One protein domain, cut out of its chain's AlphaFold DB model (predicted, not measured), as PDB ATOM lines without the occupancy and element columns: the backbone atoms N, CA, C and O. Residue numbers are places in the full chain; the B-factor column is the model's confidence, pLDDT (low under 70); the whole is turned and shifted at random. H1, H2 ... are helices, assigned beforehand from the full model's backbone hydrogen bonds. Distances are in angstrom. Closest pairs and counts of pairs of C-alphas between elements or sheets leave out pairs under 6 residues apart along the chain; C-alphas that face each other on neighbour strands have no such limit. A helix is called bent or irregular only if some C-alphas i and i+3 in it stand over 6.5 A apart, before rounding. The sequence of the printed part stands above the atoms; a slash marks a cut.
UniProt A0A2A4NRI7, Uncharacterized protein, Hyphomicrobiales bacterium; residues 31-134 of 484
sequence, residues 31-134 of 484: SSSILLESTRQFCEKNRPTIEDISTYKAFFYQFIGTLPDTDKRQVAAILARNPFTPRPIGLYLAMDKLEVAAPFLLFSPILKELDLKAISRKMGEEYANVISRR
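Overview. This is residues 31 to 134 of the 484 residues of an uncharacterized protein of Hyphomicrobiales bacterium (UniProt A0A2A4NRI7). The chain zigzags between two layers of helices, a short stack of helical turns. H1, H3, H5 and H7 stand side by side in one row, running the same way from each to the next, and H2, H4 and H6 make a second, looser row that runs back against them. The 104 printed residues hold seven named helices, in the order H1 to H7, and no named strand; the class is all helix. The whole is compact, with a radius of gyration of the C-alphas of 13.2 A and spans of 35 by 28 by 18 A.

Arrangement. Begin with the longest helix, H2, residues 50 to 66, which has a kink of 25 degrees near residue 60 and is irregular, C-alphas 62 and 65 being 7.2 A apart. It forms a helical hairpin with H1, residues 31 to 44: they touch at a shallow tilt of 27 degrees, opposite ways, and the closest C-alphas, of Ser 31 and Phe 63, are 6.3 A apart. Next look at H3, residues 69 to 80, which touches H1 at a shallow tilt of 9 degrees, the same way, closest at the C-alphas of Leu 36 and Val 75, 6.0 A. H3 only just touches H4, residues 87 to 94, with 3 pairs of C-alphas within 8 A, through residues 76 to 80 of H3 alone; the closest are Ala 76 and Leu 93, 6.6 A, and the two form a hairpin. H5, residues 98 to 107, is only just irregular, C-alphas 100 and 103 being 6.9 A apart. It touches H3 the same way at a shallow tilt of 11 degrees, with the C-alphas of Arg 73 and Val 100 closest at 4.2 A. H7, residues 125 to 132, touches H5 at the C-alphas of Leu 105 and Ile 131, 5.8 A, and forms a hairpin with H6, residues 113 to 123, where Ser 120 and Ala 128 come closest, at 4.8 A. H1 and H7 are apart. Every O i to N i+4 pair is within hydrogen-bond range in H1, H3, H4, H6 and H7, against 11 of 13 in H2 and 4 of 6 in H5.

Along the chain. Find C-alpha 50 at (111.046, 145.473, 159.617); from there H2 runs 25.8 A to C-alpha 66. H1 starts at C-alpha 31, (115.928, 150.496, 136.610), and is 20.0 A long. H3 is 15.7 A, H4 10.4 A, H5 14.1 A and H6 15.2 A long. H7, 10.3 A, ends at C-alpha 132, (88.851, 167.174, 148.276).

Size, cuts and confidence. The two C-alphas farthest apart are those of Glu 51 and Glu 125, 37.8 A. The printed part has no cut; the link from H3 to H4 is short, and the other links are tight. The mean pLDDT of the printed part is 97.4, and no printed residue is under 70.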
ATOM      1  N   SER A  31     116.260 149.919 135.299       94.94
ATOM      2  CA  SER A  31     115.928 150.496 136.610       94.94
ATOM      3  C   SER A  31     114.421 150.588 136.858       94.94
ATOM      4  O   SER A  31     113.954 150.148 137.906       94.94
ATOM      5  N   SER A  32     113.647 151.074 135.877       96.69
ATOM      6  CA  SER A  32     112.180 151.115 135.961       96.69
ATOM      7  C   SER A  32     111.589 149.725 136.183       96.69
ATOM      8  O   SER A  32     110.718 149.555 137.031       96.69
ATOM      9  N   SER A  33     112.048 148.728 135.418       96.69
ATOM     10  CA  SER A  33     111.527 147.362 135.529       96.69
ATOM     11  C   SER A  33     111.844 146.727 136.880       96.69
ATOM     12  O   SER A  33     110.956 146.130 137.477       96.69
ATOM     13  N   ILE A  34     113.063 146.919 137.395       97.25
ATOM     14  CA  ILE A  34     113.478 146.328 138.669       97.25
ATOM     15  C   ILE A  34     112.735 146.998 139.831       97.25
ATOM     16  O   ILE A  34     112.255 146.296 140.717       97.25
ATOM     17  N   LEU A  35     112.575 148.329 139.823       97.75
ATOM     18  CA  LEU A  35     111.814 149.009 140.877       97.75
ATOM     19  C   LEU A  35     110.340 148.632 140.856       97.75
ATOM     20  O   LEU A  35     109.806 148.302 141.906       97.75
ATOM     21  N   LEU A  36     109.700 148.611 139.686       97.81
ATOM     22  CA  LEU A  36     108.303 148.188 139.588       97.81
ATOM     23  C   LEU A  36     108.101 146.759 140.094       97.81
ATOM     24  O   LEU A  36     107.132 146.506 140.807       97.81
ATOM     25  N   GLU A  37     109.006 145.846 139.751       98.31
ATOM     26  CA  GLU A  37     108.905 144.455 140.184       98.31
ATOM     27  C   GLU A  37     109.145 144.300 141.690       98.31
ATOM     28  O   GLU A  37     108.341 143.684 142.381       98.31
ATOM     29  N   SER A  38     110.171 144.965 142.228       98.12
ATOM     30  CA  SER A  38     110.436 145.016 143.671       98.12
ATOM     31  C   SER A  38     109.264 145.626 144.451       98.12
ATOM     32  O   SER A  38     108.872 145.116 145.500       98.12
ATOM     33  N   THR A  39     108.632 146.680 143.920       98.31
ATOM     34  CA  THR A  39     107.427 147.283 144.507       98.31
ATOM     35  C   THR A  39     106.253 146.305 144.532       98.31
ATOM     36  O   THR A  39     105.548 146.246 145.540       98.31
ATOM     37  N   ARG A  40     106.031 145.525 143.467       98.25
ATOM     38  CA  ARG A  40     104.978 144.492 143.455       98.25
ATOM     39  C   ARG A  40     105.261 143.411 144.484       98.25
ATOM     40  O   ARG A  40     104.405 143.161 145.322       98.25
ATOM     41  N   GLN A  41     106.479 142.877 144.485       98.12
ATOM     42  CA  GLN A  41     106.907 141.855 145.436       98.12
ATOM     43  C   GLN A  41     106.762 142.330 146.891       98.12
ATOM     44  O   GLN A  41     106.345 141.571 147.764       98.12
ATOM     45  N   PHE A  42     107.074 143.599 147.173       98.19
ATOM     46  CA  PHE A  42     106.847 144.191 148.490       98.19
ATOM     47  C   PHE A  42     105.352 144.256 148.844       98.19
ATOM     48  O   PHE A  42     104.979 143.934 149.970       98.19
ATOM     49  N   CYS A  43     104.493 144.647 147.898       97.69
ATOM     50  CA  CYS A  43     103.046 144.739 148.111       97.69
ATOM     51  C   CYS A  43     102.328 143.385 148.195       97.69
ATOM     52  O   CYS A  43     101.249 143.327 148.778       97.69
ATOM     53  N   GLU A  44     102.903 142.310 147.659       97.75
ATOM     54  CA  GLU A  44     102.371 140.946 147.793       97.75
ATOM     55  C   GLU A  44     102.529 140.387 149.217       97.75
ATOM     56  O   GLU A  44     101.817 139.463 149.615       97.75
ATOM     57  N   LYS A  45     103.430 140.956 150.028       96.69
ATOM     58  CA  LYS A  45     103.603 140.557 151.426       96.69
ATOM     59  C   LYS A  45     102.481 141.140 152.287       96.69
ATOM     60  O   LYS A  45     102.472 142.330 152.589       96.69
ATOM     61  N   ASN A  46     101.597 140.278 152.792       92.62
ATOM     62  CA  ASN A  46     100.511 140.664 153.708       92.62
ATOM     63  C   ASN A  46     100.992 141.284 155.032       92.62
ATOM     64  O   ASN A  46     100.214 141.937 155.719       92.62
ATOM     65  N   ARG A  47     102.244 141.035 155.437       95.81
ATOM     66  CA  ARG A  47     102.841 141.587 156.660       95.81
ATOM     67  C   ARG A  47     104.371 141.609 156.531       95.81
ATOM     68  O   ARG A  47     105.027 140.694 157.028       95.81
ATOM     69  N   PRO A  48     104.950 142.597 155.829       96.94
ATOM     70  CA  PRO A  48     106.395 142.670 155.640       96.94
ATOM     71  C   PRO A  48     107.110 142.852 156.985       96.94
ATOM     72  O   PRO A  48     106.613 143.539 157.884       96.94
ATOM     73  N   THR A  49     108.282 142.234 157.130       97.88
ATOM     74  CA  THR A  49     109.119 142.406 158.326       97.88
ATOM     75  C   THR A  49     109.753 143.802 158.355       97.88
ATOM     76  O   THR A  49     109.759 144.538 157.365       97.88
ATOM     77  N   ILE A  50     110.320 144.194 159.498       95.88
ATOM     78  CA  ILE A  50     111.046 145.473 159.617       95.88
ATOM     79  C   ILE A  50     112.250 145.506 158.658       95.88
ATOM     80  O   ILE A  50     112.543 146.543 158.061       95.88
ATOM     81  N   GLU A  51     112.916 144.366 158.471       97.00
ATOM     82  CA  GLU A  51     114.036 144.208 157.540       97.00
ATOM     83  C   GLU A  51     113.591 144.334 156.081       97.00
ATOM     84  O   GLU A  51     114.244 145.039 155.309       97.00
ATOM     85  N   ASP A  52     112.446 143.747 155.715       97.75
ATOM     86  CA  ASP A  52     111.845 143.902 154.385       97.75
ATOM     87  C   ASP A  52     111.541 145.370 154.081       97.75
ATOM     88  O   ASP A  52     111.870 145.880 153.008       97.75
ATOM     89  N   ILE A  53     110.951 146.073 155.052       97.81
ATOM     90  CA  ILE A  53     110.649 147.504 154.955       97.81
ATOM     91  C   ILE A  53     111.933 148.321 154.773       97.81
ATOM     92  O   ILE A  53     111.977 149.219 153.929       97.81
ATOM     93  N   SER A  54     112.976 148.025 155.553       96.88
ATOM     94  CA  SER A  54     114.266 148.717 155.471       96.88
ATOM     95  C   SER A  54     114.947 148.487 154.119       96.88
ATOM     96  O   SER A  54     115.368 149.443 153.462       96.88
ATOM     97  N   THR A  55     114.971 147.234 153.666       97.50
ATOM     98  CA  THR A  55     115.544 146.819 152.380       97.50
ATOM     99  C   THR A  55     114.818 147.491 151.223       97.50
ATOM    100  O   THR A  55     115.452 148.129 150.380       97.50
ATOM    101  N   TYR A  56     113.483 147.442 151.218       98.31
ATOM    102  CA  TYR A  56     112.679 148.105 150.197       98.31
ATOM    103  C   TYR A  56     112.894 149.622 150.200       98.31
ATOM    104  O   TYR A  56     113.024 150.233 149.143       98.31
ATOM    105  N   LYS A  57     112.999 150.246 151.380       98.12
ATOM    106  CA  LYS A  57     113.262 151.685 151.500       98.12
ATOM    107  C   LYS A  57     114.608 152.075 150.892       98.12
ATOM    108  O   LYS A  57     114.664 153.059 150.154       98.12
ATOM    109  N   ALA A  58     115.670 151.328 151.186       96.50
ATOM    110  CA  ALA A  58     116.987 151.562 150.596       96.50
ATOM    111  C   ALA A  58     116.931 151.431 149.065       96.50
ATOM    112  O   ALA A  58     117.375 152.330 148.349       96.50
ATOM    113  N   PHE A  59     116.295 150.363 148.581       97.56
ATOM    114  CA  PHE A  59     116.119 150.098 147.158       97.56
ATOM    115  C   PHE A  59     115.325 151.209 146.450       97.56
ATOM    116  O   PHE A  59     115.735 151.721 145.410       97.56
ATOM    117  N   PHE A  60     114.217 151.653 147.043       98.31
ATOM    118  CA  PHE A  60     113.367 152.710 146.501       98.31
ATOM    119  C   PHE A  60     114.145 154.010 146.258       98.31
ATOM    120  O   PHE A  60     114.125 154.540 145.145       98.31
ATOM    121  N   TYR A  61     114.865 154.510 147.269       97.69
ATOM    122  CA  TYR A  61     115.595 155.777 147.145       97.69
ATOM    123  C   TYR A  61     116.773 155.703 146.173       97.69
ATOM    124  O   TYR A  61     117.131 156.724 145.588       97.69
ATOM    125  N   GLN A  62     117.341 154.515 145.957       97.69
ATOM    126  CA  GLN A  62     118.407 154.319 144.981       97.69
ATOM    127  C   GLN A  62     117.924 154.528 143.538       97.69
ATOM    128  O   GLN A  62     118.646 155.112 142.732       97.69
ATOM    129  N   PHE A  63     116.715 154.067 143.197       97.69
ATOM    130  CA  PHE A  63     116.247 154.062 141.805       97.69
ATOM    131  C   PHE A  63     115.289 155.201 141.461       97.69
ATOM    132  O   PHE A  63     115.314 155.672 140.321       97.69
ATOM    133  N   ILE A  64     114.475 155.679 142.409       97.81
ATOM    134  CA  ILE A  64     113.350 156.584 142.118       97.81
ATOM    135  C   ILE A  64     113.758 157.878 141.395       97.81
ATOM    136  O   ILE A  64     113.013 158.361 140.545       97.81
ATOM    137  N   GLY A  65     114.957 158.407 141.665       96.12
ATOM    138  CA  GLY A  65     115.470 159.620 141.015       96.12
ATOM    139  C   GLY A  65     115.776 159.460 139.521       96.12
ATOM    140  O   GLY A  65     115.826 160.451 138.803       96.12
ATOM    141  N   THR A  66     115.949 158.224 139.044       97.06
ATOM    142  CA  THR A  66     116.272 157.915 137.637       97.06
ATOM    143  C   THR A  66     115.050 157.552 136.794       97.06
ATOM    144  O   THR A  66     115.161 157.417 135.575       97.06
ATOM    145  N   LEU A  67     113.886 157.359 137.424       97.00
ATOM    146  CA  LEU A  67     112.681 156.908 136.734       97.00
ATOM    147  C   LEU A  67     111.970 158.064 136.015       97.00
ATOM    148  O   LEU A  67     111.860 159.156 136.579       97.00
ATOM    149  N   PRO A  68     111.396 157.814 134.823       96.69
ATOM    150  CA  PRO A  68     110.476 158.756 134.201       96.69
ATOM    151  C   PRO A  68     109.176 158.863 135.013       96.69
ATOM    152  O   PRO A  68     108.748 157.902 135.659       96.69
ATOM    153  N   ASP A  69     108.502 160.009 134.921       97.00
ATOM    154  CA  ASP A  69     107.282 160.299 135.693       97.00
ATOM    155  C   ASP A  69     106.159 159.276 135.454       97.00
ATOM    156  O   ASP A  69     105.412 158.929 136.367       97.00
ATOM    157  N   THR A  70     106.088 158.710 134.246       96.50
ATOM    158  CA  THR A  70     105.128 157.658 133.879       96.50
ATOM    159  C   THR A  70     105.313 156.369 134.680       96.50
ATOM    160  O   THR A  70     104.329 155.708 135.025       96.50
ATOM    161  N   ASP A  71     106.554 156.001 135.000       97.50
ATOM    162  CA  ASP A  71     106.859 154.826 135.816       97.50
ATOM    163  C   ASP A  71     106.782 155.162 137.309       97.50
ATOM    164  O   ASP A  71     106.257 154.356 138.080       97.50
ATOM    165  N   LYS A  72     107.183 156.374 137.724       98.19
ATOM    166  CA  LYS A  72     106.956 156.854 139.099       98.19
ATOM    167  C   LYS A  72     105.476 156.829 139.466       98.19
ATOM    168  O   LYS A  72     105.125 156.345 140.537       98.19
ATOM    169  N   ARG A  73     104.598 157.280 138.564       98.25
ATOM    170  CA  ARG A  73     103.138 157.230 138.735       98.25
ATOM    171  C   ARG A  73     102.622 155.799 138.904       98.25
ATOM    172  O   ARG A  73     101.715 155.575 139.700       98.25
ATOM    173  N   GLN A  74     103.198 154.825 138.195       97.94
ATOM    174  CA  GLN A  74     102.844 153.409 138.367       97.94
ATOM    175  C   GLN A  74     103.289 152.872 139.730       97.94
ATOM    176  O   GLN A  74     102.482 152.258 140.424       97.94
ATOM    177  N   VAL A  75     104.535 153.140 140.140       98.38
ATOM    178  CA  VAL A  75     105.031 152.795 141.487       98.38
ATOM    179  C   VAL A  75     104.130 153.425 142.550       98.38
ATOM    180  O   VAL A  75     103.710 152.754 143.493       98.38
ATOM    181  N   ALA A  76     103.766 154.694 142.354       98.38
ATOM    182  CA  ALA A  76     102.894 155.425 143.251       98.38
ATOM    183  C   ALA A  76     101.503 154.786 143.361       98.38
ATOM    184  O   ALA A  76     100.998 154.593 144.463       98.38
ATOM    185  N   ALA A  77     100.909 154.388 142.234       98.25
ATOM    186  CA  ALA A  77      99.612 153.721 142.207       98.25
ATOM    187  C   ALA A  77      99.617 152.354 142.911       98.25
ATOM    188  O   ALA A  77      98.649 152.030 143.599       98.25
ATOM    189  N   ILE A  78     100.697 151.573 142.774       98.06
ATOM    190  CA  ILE A  78     100.832 150.269 143.443       98.06
ATOM    191  C   ILE A  78     100.953 150.455 144.962       98.06
ATOM    192  O   ILE A  78     100.264 149.783 145.727       98.06
ATOM    193  N   LEU A  79     101.794 151.391 145.412       98.06
ATOM    194  CA  LEU A  79     102.023 151.630 146.841       98.06
ATOM    195  C   LEU A  79     100.863 152.344 147.538       98.06
ATOM    196  O   LEU A  79     100.656 152.133 148.734       98.06
ATOM    197  N   ALA A  80     100.113 153.185 146.825       97.56
ATOM    198  CA  ALA A  80      99.038 153.974 147.417       97.56
ATOM    199  C   ALA A  80      98.002 153.098 148.129       97.56
ATOM    200  O   ALA A  80      97.486 153.497 149.156       97.56
ATOM    201  N   ARG A  81      97.729 151.884 147.647       95.69
ATOM    202  CA  ARG A  81      96.726 150.997 148.258       95.69
ATOM    203  C   ARG A  81      97.262 150.133 149.399       95.69
ATOM    204  O   ARG A  81      96.478 149.484 150.081       95.69
ATOM    205  N   ASN A  82      98.578 150.097 149.601       96.75
ATOM    206  CA  ASN A  82      99.197 149.215 150.584       96.75
ATOM    207  C   ASN A  82      99.292 149.907 151.966       96.75
ATOM    208  O   ASN A  82      99.945 150.953 152.073       96.75
ATOM    209  N   PRO A  83      98.704 149.336 153.039       96.75
ATOM    210  CA  PRO A  83      98.794 149.890 154.395       96.75
ATOM    211  C   PRO A  83     100.199 149.812 155.007       96.75
ATOM    212  O   PRO A  83     100.501 150.565 155.931       96.75
ATOM    213  N   PHE A  84     101.071 148.945 154.490       97.56
ATOM    214  CA  PHE A  84     102.443 148.770 154.978       97.56
ATOM    215  C   PHE A  84     103.465 149.658 154.266       97.56
ATOM    216  O   PHE A  84     104.665 149.557 154.532       97.56
ATOM    217  N   THR A  85     103.020 150.540 153.368       97.94
ATOM    218  CA  THR A  85     103.910 151.485 152.696       97.94
ATOM    219  C   THR A  85     104.654 152.340 153.731       97.94
ATOM    220  O   THR A  85     104.023 152.980 154.576       97.94
ATOM    221  N   PRO A  86     105.999 152.418 153.680       98.00
ATOM    222  CA  PRO A  86     106.751 153.224 154.631       98.00
ATOM    223  C   PRO A  86     106.351 154.698 154.532       98.00
ATOM    224  O   PRO A  86     106.480 155.313 153.473       98.00
ATOM    225  N   ARG A  87     105.912 155.293 155.647       97.38
ATOM    226  CA  ARG A  87     105.418 156.684 155.677       97.38
ATOM    227  C   ARG A  87     106.348 157.709 154.999       97.38
ATOM    228  O   ARG A  87     105.831 158.545 154.263       97.38
ATOM    229  N   PRO A  88     107.690 157.650 155.152       97.88
ATOM    230  CA  PRO A  88     108.593 158.560 154.439       97.88
ATOM    231  C   PRO A  88     108.522 158.451 152.909       97.88
ATOM    232  O   PRO A  88     108.687 159.456 152.224       97.88
ATOM    233  N   ILE A  89     108.260 157.256 152.369       98.25
ATOM    234  CA  ILE A  89     108.107 157.027 150.925       98.25
ATOM    235  C   ILE A  89     106.780 157.613 150.443       98.25
ATOM    236  O   ILE A  89     106.752 158.307 149.430       98.25
ATOM    237  N   GLY A  90     105.697 157.397 151.196       98.06
ATOM    238  CA  GLY A  90     104.397 157.985 150.866       98.06
ATOM    239  C   GLY A  90     104.422 159.511 150.859       98.06
ATOM    240  O   GLY A  90     103.922 160.122 149.923       98.06
ATOM    241  N   LEU A  91     105.068 160.131 151.853       98.19
ATOM    242  CA  LEU A  91     105.255 161.586 151.889       98.19
ATOM    243  C   LEU A  91     106.130 162.095 150.738       98.19
ATOM    244  O   LEU A  91     105.836 163.149 150.188       98.19
ATOM    245  N   TYR A  92     107.183 161.357 150.367       98.31
ATOM    246  CA  TYR A  92     108.034 161.708 149.228       98.31
ATOM    247  C   TYR A  92     107.234 161.725 147.918       98.31
ATOM    248  O   TYR A  92     107.263 162.718 147.200       98.31
ATOM    249  N   LEU A  93     106.465 160.665 147.642       98.38
ATOM    250  CA  LEU A  93     105.653 160.563 146.425       98.38
ATOM    251  C   LEU A  93     104.484 161.555 146.410       98.38
ATOM    252  O   LEU A  93     104.142 162.071 145.352       98.38
ATOM    253  N   ALA A  94     103.901 161.865 147.570       98.50
ATOM    254  CA  ALA A  94     102.811 162.833 147.684       98.50
ATOM    255  C   ALA A  94     103.251 164.301 147.503       98.50
ATOM    256  O   ALA A  94     102.394 165.163 147.321       98.50
ATOM    257  N   MET A  95     104.557 164.590 147.571       98.44
ATOM    258  CA  MET A  95     105.139 165.913 147.294       98.44
ATOM    259  C   MET A  95     105.831 166.000 145.920       98.44
ATOM    260  O   MET A  95     106.378 167.052 145.597       98.44
ATOM    261  N   ASP A  96     105.854 164.916 145.135       98.38
ATOM    262  CA  ASP A  96     106.322 164.937 143.739       98.38
ATOM    263  C   ASP A  96     105.234 165.557 142.834       98.38
ATOM    264  O   ASP A  96     104.184 165.962 143.327       98.38
ATOM    265  N   LYS A  97     105.457 165.637 141.517       98.19
ATOM    266  CA  LYS A  97     104.503 166.189 140.534       98.19
ATOM    267  C   LYS A  97     103.085 165.643 140.726       98.19
ATOM    268  O   LYS A  97     102.907 164.461 141.023       98.19
ATOM    269  N   LEU A  98     102.076 166.469 140.432       98.31
ATOM    270  CA  LEU A  98     100.666 166.152 140.689       98.31
ATOM    271  C   LEU A  98     100.239 164.798 140.097       98.31
ATOM    272  O   LEU A  98      99.555 164.026 140.761       98.31
ATOM    273  N   GLU A  99     100.695 164.464 138.886       98.25
ATOM    274  CA  GLU A  99     100.388 163.180 138.241       98.25
ATOM    275  C   GLU A  99     100.912 161.957 139.012       98.25
ATOM    276  O   GLU A  99     100.284 160.896 138.994       98.25
ATOM    277  N   VAL A 100     102.062 162.101 139.678       98.44
ATOM    278  CA  VAL A 100     102.703 161.064 140.499       98.44
ATOM    279  C   VAL A 100     102.100 161.043 141.903       98.44
ATOM    280  O   VAL A 100     101.894 159.964 142.458       98.44
ATOM    281  N   ALA A 101     101.779 162.212 142.457       98.50
ATOM    282  CA  ALA A 101     101.209 162.360 143.790       98.50
ATOM    283  C   ALA A 101      99.737 161.922 143.867       98.50
ATOM    284  O   ALA A 101      99.317 161.356 144.878       98.50
ATOM    285  N   ALA A 102      98.950 162.136 142.806       98.00
ATOM    286  CA  ALA A 102      97.501 161.929 142.808       98.00
ATOM    287  C   ALA A 102      97.039 160.543 143.312       98.00
ATOM    288  O   ALA A 102      96.119 160.509 144.131       98.00
ATOM    289  N   PRO A 103      97.654 159.401 142.928       98.00
ATOM    290  CA  PRO A 103      97.278 158.099 143.481       98.00
ATOM    291  C   PRO A 103      97.407 158.029 145.009       98.00
ATOM    292  O   PRO A 103      96.533 157.475 145.673       98.00
ATOM    293  N   PHE A 104      98.464 158.619 145.578       97.12
ATOM    294  CA  PHE A 104      98.664 158.660 147.027       97.12
ATOM    295  C   PHE A 104      97.667 159.585 147.713       97.12
ATOM    296  O   PHE A 104      97.087 159.213 148.732       97.12
ATOM    297  N   LEU A 105      97.440 160.768 147.146       97.62
ATOM    298  CA  LEU A 105      96.495 161.732 147.701       97.62
ATOM    299  C   LEU A 105      95.060 161.211 147.692       97.62
ATOM    300  O   LEU A 105      94.295 161.616 148.548       97.62
ATOM    301  N   LEU A 106      94.692 160.327 146.761       96.88
ATOM    302  CA  LEU A 106      93.331 159.795 146.660       96.88
ATOM    303  C   LEU A 106      93.097 158.516 147.466       96.88
ATOM    304  O   LEU A 106      91.980 158.291 147.922       96.88
ATOM    305  N   PHE A 107      94.105 157.651 147.594       96.56
ATOM    306  CA  PHE A 107      93.877 156.277 148.060       96.56
ATOM    307  C   PHE A 107      94.749 155.854 149.245       96.56
ATOM    308  O   PHE A 107      94.588 154.735 149.722       96.56
ATOM    309  N   SER A 108      95.675 156.697 149.720       96.38
ATOM    310  CA  SER A 108      96.697 156.243 150.665       96.38
ATOM    311  C   SER A 108      96.250 156.159 152.125       96.38
ATOM    312  O   SER A 108      96.103 157.198 152.771       96.38
ATOM    313  N   PRO A 109      96.176 154.958 152.734       95.62
ATOM    314  CA  PRO A 109      95.785 154.821 154.139       95.62
ATOM    315  C   PRO A 109      96.846 155.364 155.112       95.62
ATOM    316  O   PRO A 109      96.550 155.613 156.277       95.62
ATOM    317  N   ILE A 110      98.092 155.556 154.658       96.50
ATOM    318  CA  ILE A 110      99.202 156.009 155.509       96.50
ATOM    319  C   ILE A 110      99.269 157.534 155.678       96.50
ATOM    320  O   ILE A 110      99.936 158.015 156.600       96.50
ATOM    321  N   LEU A 111      98.609 158.298 154.799       96.56
ATOM    322  CA  LEU A 111      98.564 159.759 154.858       96.56
ATOM    323  C   LEU A 111      97.372 160.203 155.701       96.56
ATOM    324  O   LEU A 111      96.224 160.085 155.269       96.56
ATOM    325  N   LYS A 112      97.663 160.733 156.894       95.50
ATOM    326  CA  LYS A 112      96.653 161.247 157.827       95.50
ATOM    327  C   LYS A 112      96.145 162.620 157.391       95.50
ATOM    328  O   LYS A 112      96.824 163.337 156.662       95.50
ATOM    329  N   GLU A 113      95.011 163.044 157.937       95.25
ATOM    330  CA  GLU A 113      94.409 164.354 157.650       95.25
ATOM    331  C   GLU A 113      95.376 165.532 157.886       95.25
ATOM    332  O   GLU A 113      95.423 166.476 157.098       95.25
ATOM    333  N   LEU A 114      96.214 165.454 158.930       95.88
ATOM    334  CA  LEU A 114      97.257 166.453 159.191       95.88
ATOM    335  C   LEU A 114      98.305 166.518 158.072       95.88
ATOM    336  O   LEU A 114      98.751 167.610 157.724       95.88
ATOM    337  N   ASP A 115      98.677 165.371 157.498       97.81
ATOM    338  CA  ASP A 115      99.633 165.305 156.392       97.81
ATOM    339  C   ASP A 115      99.008 165.897 155.122       97.81
ATOM    340  O   ASP A 115      99.640 166.705 154.449       97.81
ATOM    341  N   LEU A 116      97.741 165.577 154.837       97.50
ATOM    342  CA  LEU A 116      97.006 166.125 153.692       97.50
ATOM    343  C   LEU A 116      96.840 167.644 153.788       97.50
ATOM    344  O   LEU A 116      97.116 168.351 152.822       97.50
ATOM    345  N   LYS A 117      96.465 168.161 154.966       96.81
ATOM    346  CA  LYS A 117      96.384 169.607 155.236       96.81
ATOM    347  C   LYS A 117      97.744 170.292 155.096       96.81
ATOM    348  O   LYS A 117      97.815 171.432 154.643       96.81
ATOM    349  N   ALA A 118      98.828 169.629 155.496       97.75
ATOM    350  CA  ALA A 118     100.173 170.163 155.315       97.75
ATOM    351  C   ALA A 118     100.580 170.186 153.832       97.75
ATOM    352  O   ALA A 118     101.157 171.173 153.377       97.75
ATOM    353  N   ILE A 119     100.253 169.135 153.076       98.00
ATOM    354  CA  ILE A 119     100.552 169.035 151.642       98.00
ATOM    355  C   ILE A 119      99.748 170.065 150.845       98.00
ATOM    356  O   ILE A 119     100.344 170.772 150.038       98.00
ATOM    357  N   SER A 120      98.447 170.231 151.107       97.88
ATOM    358  CA  SER A 120      97.619 171.224 150.405       97.88
ATOM    359  C   SER A 120      98.118 172.653 150.622       97.88
ATOM    360  O   SER A 120      98.245 173.416 149.670       97.88
ATOM    361  N   ARG A 121      98.504 172.999 151.858       97.88
ATOM    362  CA  ARG A 121      99.096 174.311 152.170       97.88
ATOM    363  C   ARG A 121     100.440 174.538 151.485       97.88
ATOM    364  O   ARG A 121     100.761 175.675 151.163       97.88
ATOM    365  N   LYS A 122     101.241 173.484 151.323       98.06
ATOM    366  CA  LYS A 122     102.604 173.583 150.791       98.06
ATOM    367  C   LYS A 122     102.650 173.568 149.262       98.06
ATOM    368  O   LYS A 122     103.462 174.286 148.693       98.06
ATOM    369  N   MET A 123     101.836 172.731 148.621       98.12
ATOM    370  CA  MET A 123     101.902 172.470 147.176       98.12
ATOM    371  C   MET A 123     100.885 173.280 146.361       98.12
ATOM    372  O   MET A 123     101.022 173.361 145.145       98.12
ATOM    373  N   GLY A 124      99.890 173.890 147.013       97.88
ATOM    374  CA  GLY A 124      98.916 174.776 146.375       97.88
ATOM    375  C   GLY A 124      97.555 174.133 146.096       97.88
ATOM    376  O   GLY A 124      97.245 173.018 146.528       97.88
ATOM    377  N   GLU A 125      96.720 174.881 145.378       98.00
ATOM    378  CA  GLU A 125      95.293 174.592 145.194       98.00
ATOM    379  C   GLU A 125      95.021 173.318 144.380       98.00
ATOM    380  O   GLU A 125      94.108 172.566 144.707       98.00
ATOM    381  N   GLU A 126      95.850 172.997 143.382       98.19
ATOM    382  CA  GLU A 126      95.671 171.778 142.577       98.19
ATOM    383  C   GLU A 126      95.712 170.505 143.436       98.19
ATOM    384  O   GLU A 126      94.902 169.591 143.261       98.19
ATOM    385  N   TYR A 127      96.606 170.469 144.427       98.38
ATOM    386  CA  TYR A 127      96.699 169.365 145.382       98.38
ATOM    387  C   TYR A 127      95.490 169.354 146.315       98.38
ATOM    388  O   TYR A 127      94.955 168.283 146.601       98.38
ATOM    389  N   ALA A 128      95.023 170.526 146.755       97.81
ATOM    390  CA  ALA A 128      93.809 170.649 147.560       97.81
ATOM    391  C   ALA A 128      92.576 170.103 146.817       97.81
ATOM    392  O   ALA A 128      91.784 169.375 147.414       97.81
ATOM    393  N   ASN A 129      92.467 170.365 145.513       97.81
ATOM    394  CA  ASN A 129      91.386 169.878 144.652       97.81
ATOM    395  C   ASN A 129      91.418 168.359 144.441       97.81
ATOM    396  O   ASN A 129      90.372 167.729 144.288       97.81
ATOM    397  N   VAL A 130      92.599 167.737 144.433       97.75
ATOM    398  CA  VAL A 130      92.704 166.269 144.414       97.75
ATOM    399  C   VAL A 130      92.345 165.686 145.781       97.75
ATOM    400  O   VAL A 130      91.619 164.697 145.850       97.75
ATOM    401  N   ILE A 131      92.799 166.315 146.866       97.00
ATOM    402  CA  ILE A 131      92.504 165.887 148.239       97.00
ATOM    403  C   ILE A 131      91.008 166.018 148.556       97.00
ATOM    404  O   ILE A 131      90.467 165.154 149.233       97.00
ATOM    405  N   SER A 132      90.299 167.028 148.047       96.12
ATOM    406  CA  SER A 132      88.851 167.174 148.276       96.12
ATOM    407  C   SER A 132      88.019 166.070 147.614       96.12
ATOM    408  O   SER A 132      86.924 165.759 148.072       96.12
ATOM    409  N   ARG A 133      88.552 165.424 146.569       96.06
ATOM    410  CA  ARG A 133      87.943 164.245 145.926       96.06
ATOM    411  C   ARG A 133      88.201 162.952 146.690       96.06
ATOM    412  O   ARG A 133      87.645 161.910 146.333       96.06
ATOM    413  N   ARG A 134      89.076 162.992 147.693       93.44
ATOM    414  CA  ARG A 134      89.413 161.845 148.519       93.44
ATOM    415  C   ARG A 134      88.176 161.447 149.317       93.44
ATOM    416  O   ARG A 134      87.799 162.108 150.276       93.44
TER     417      ARG A 134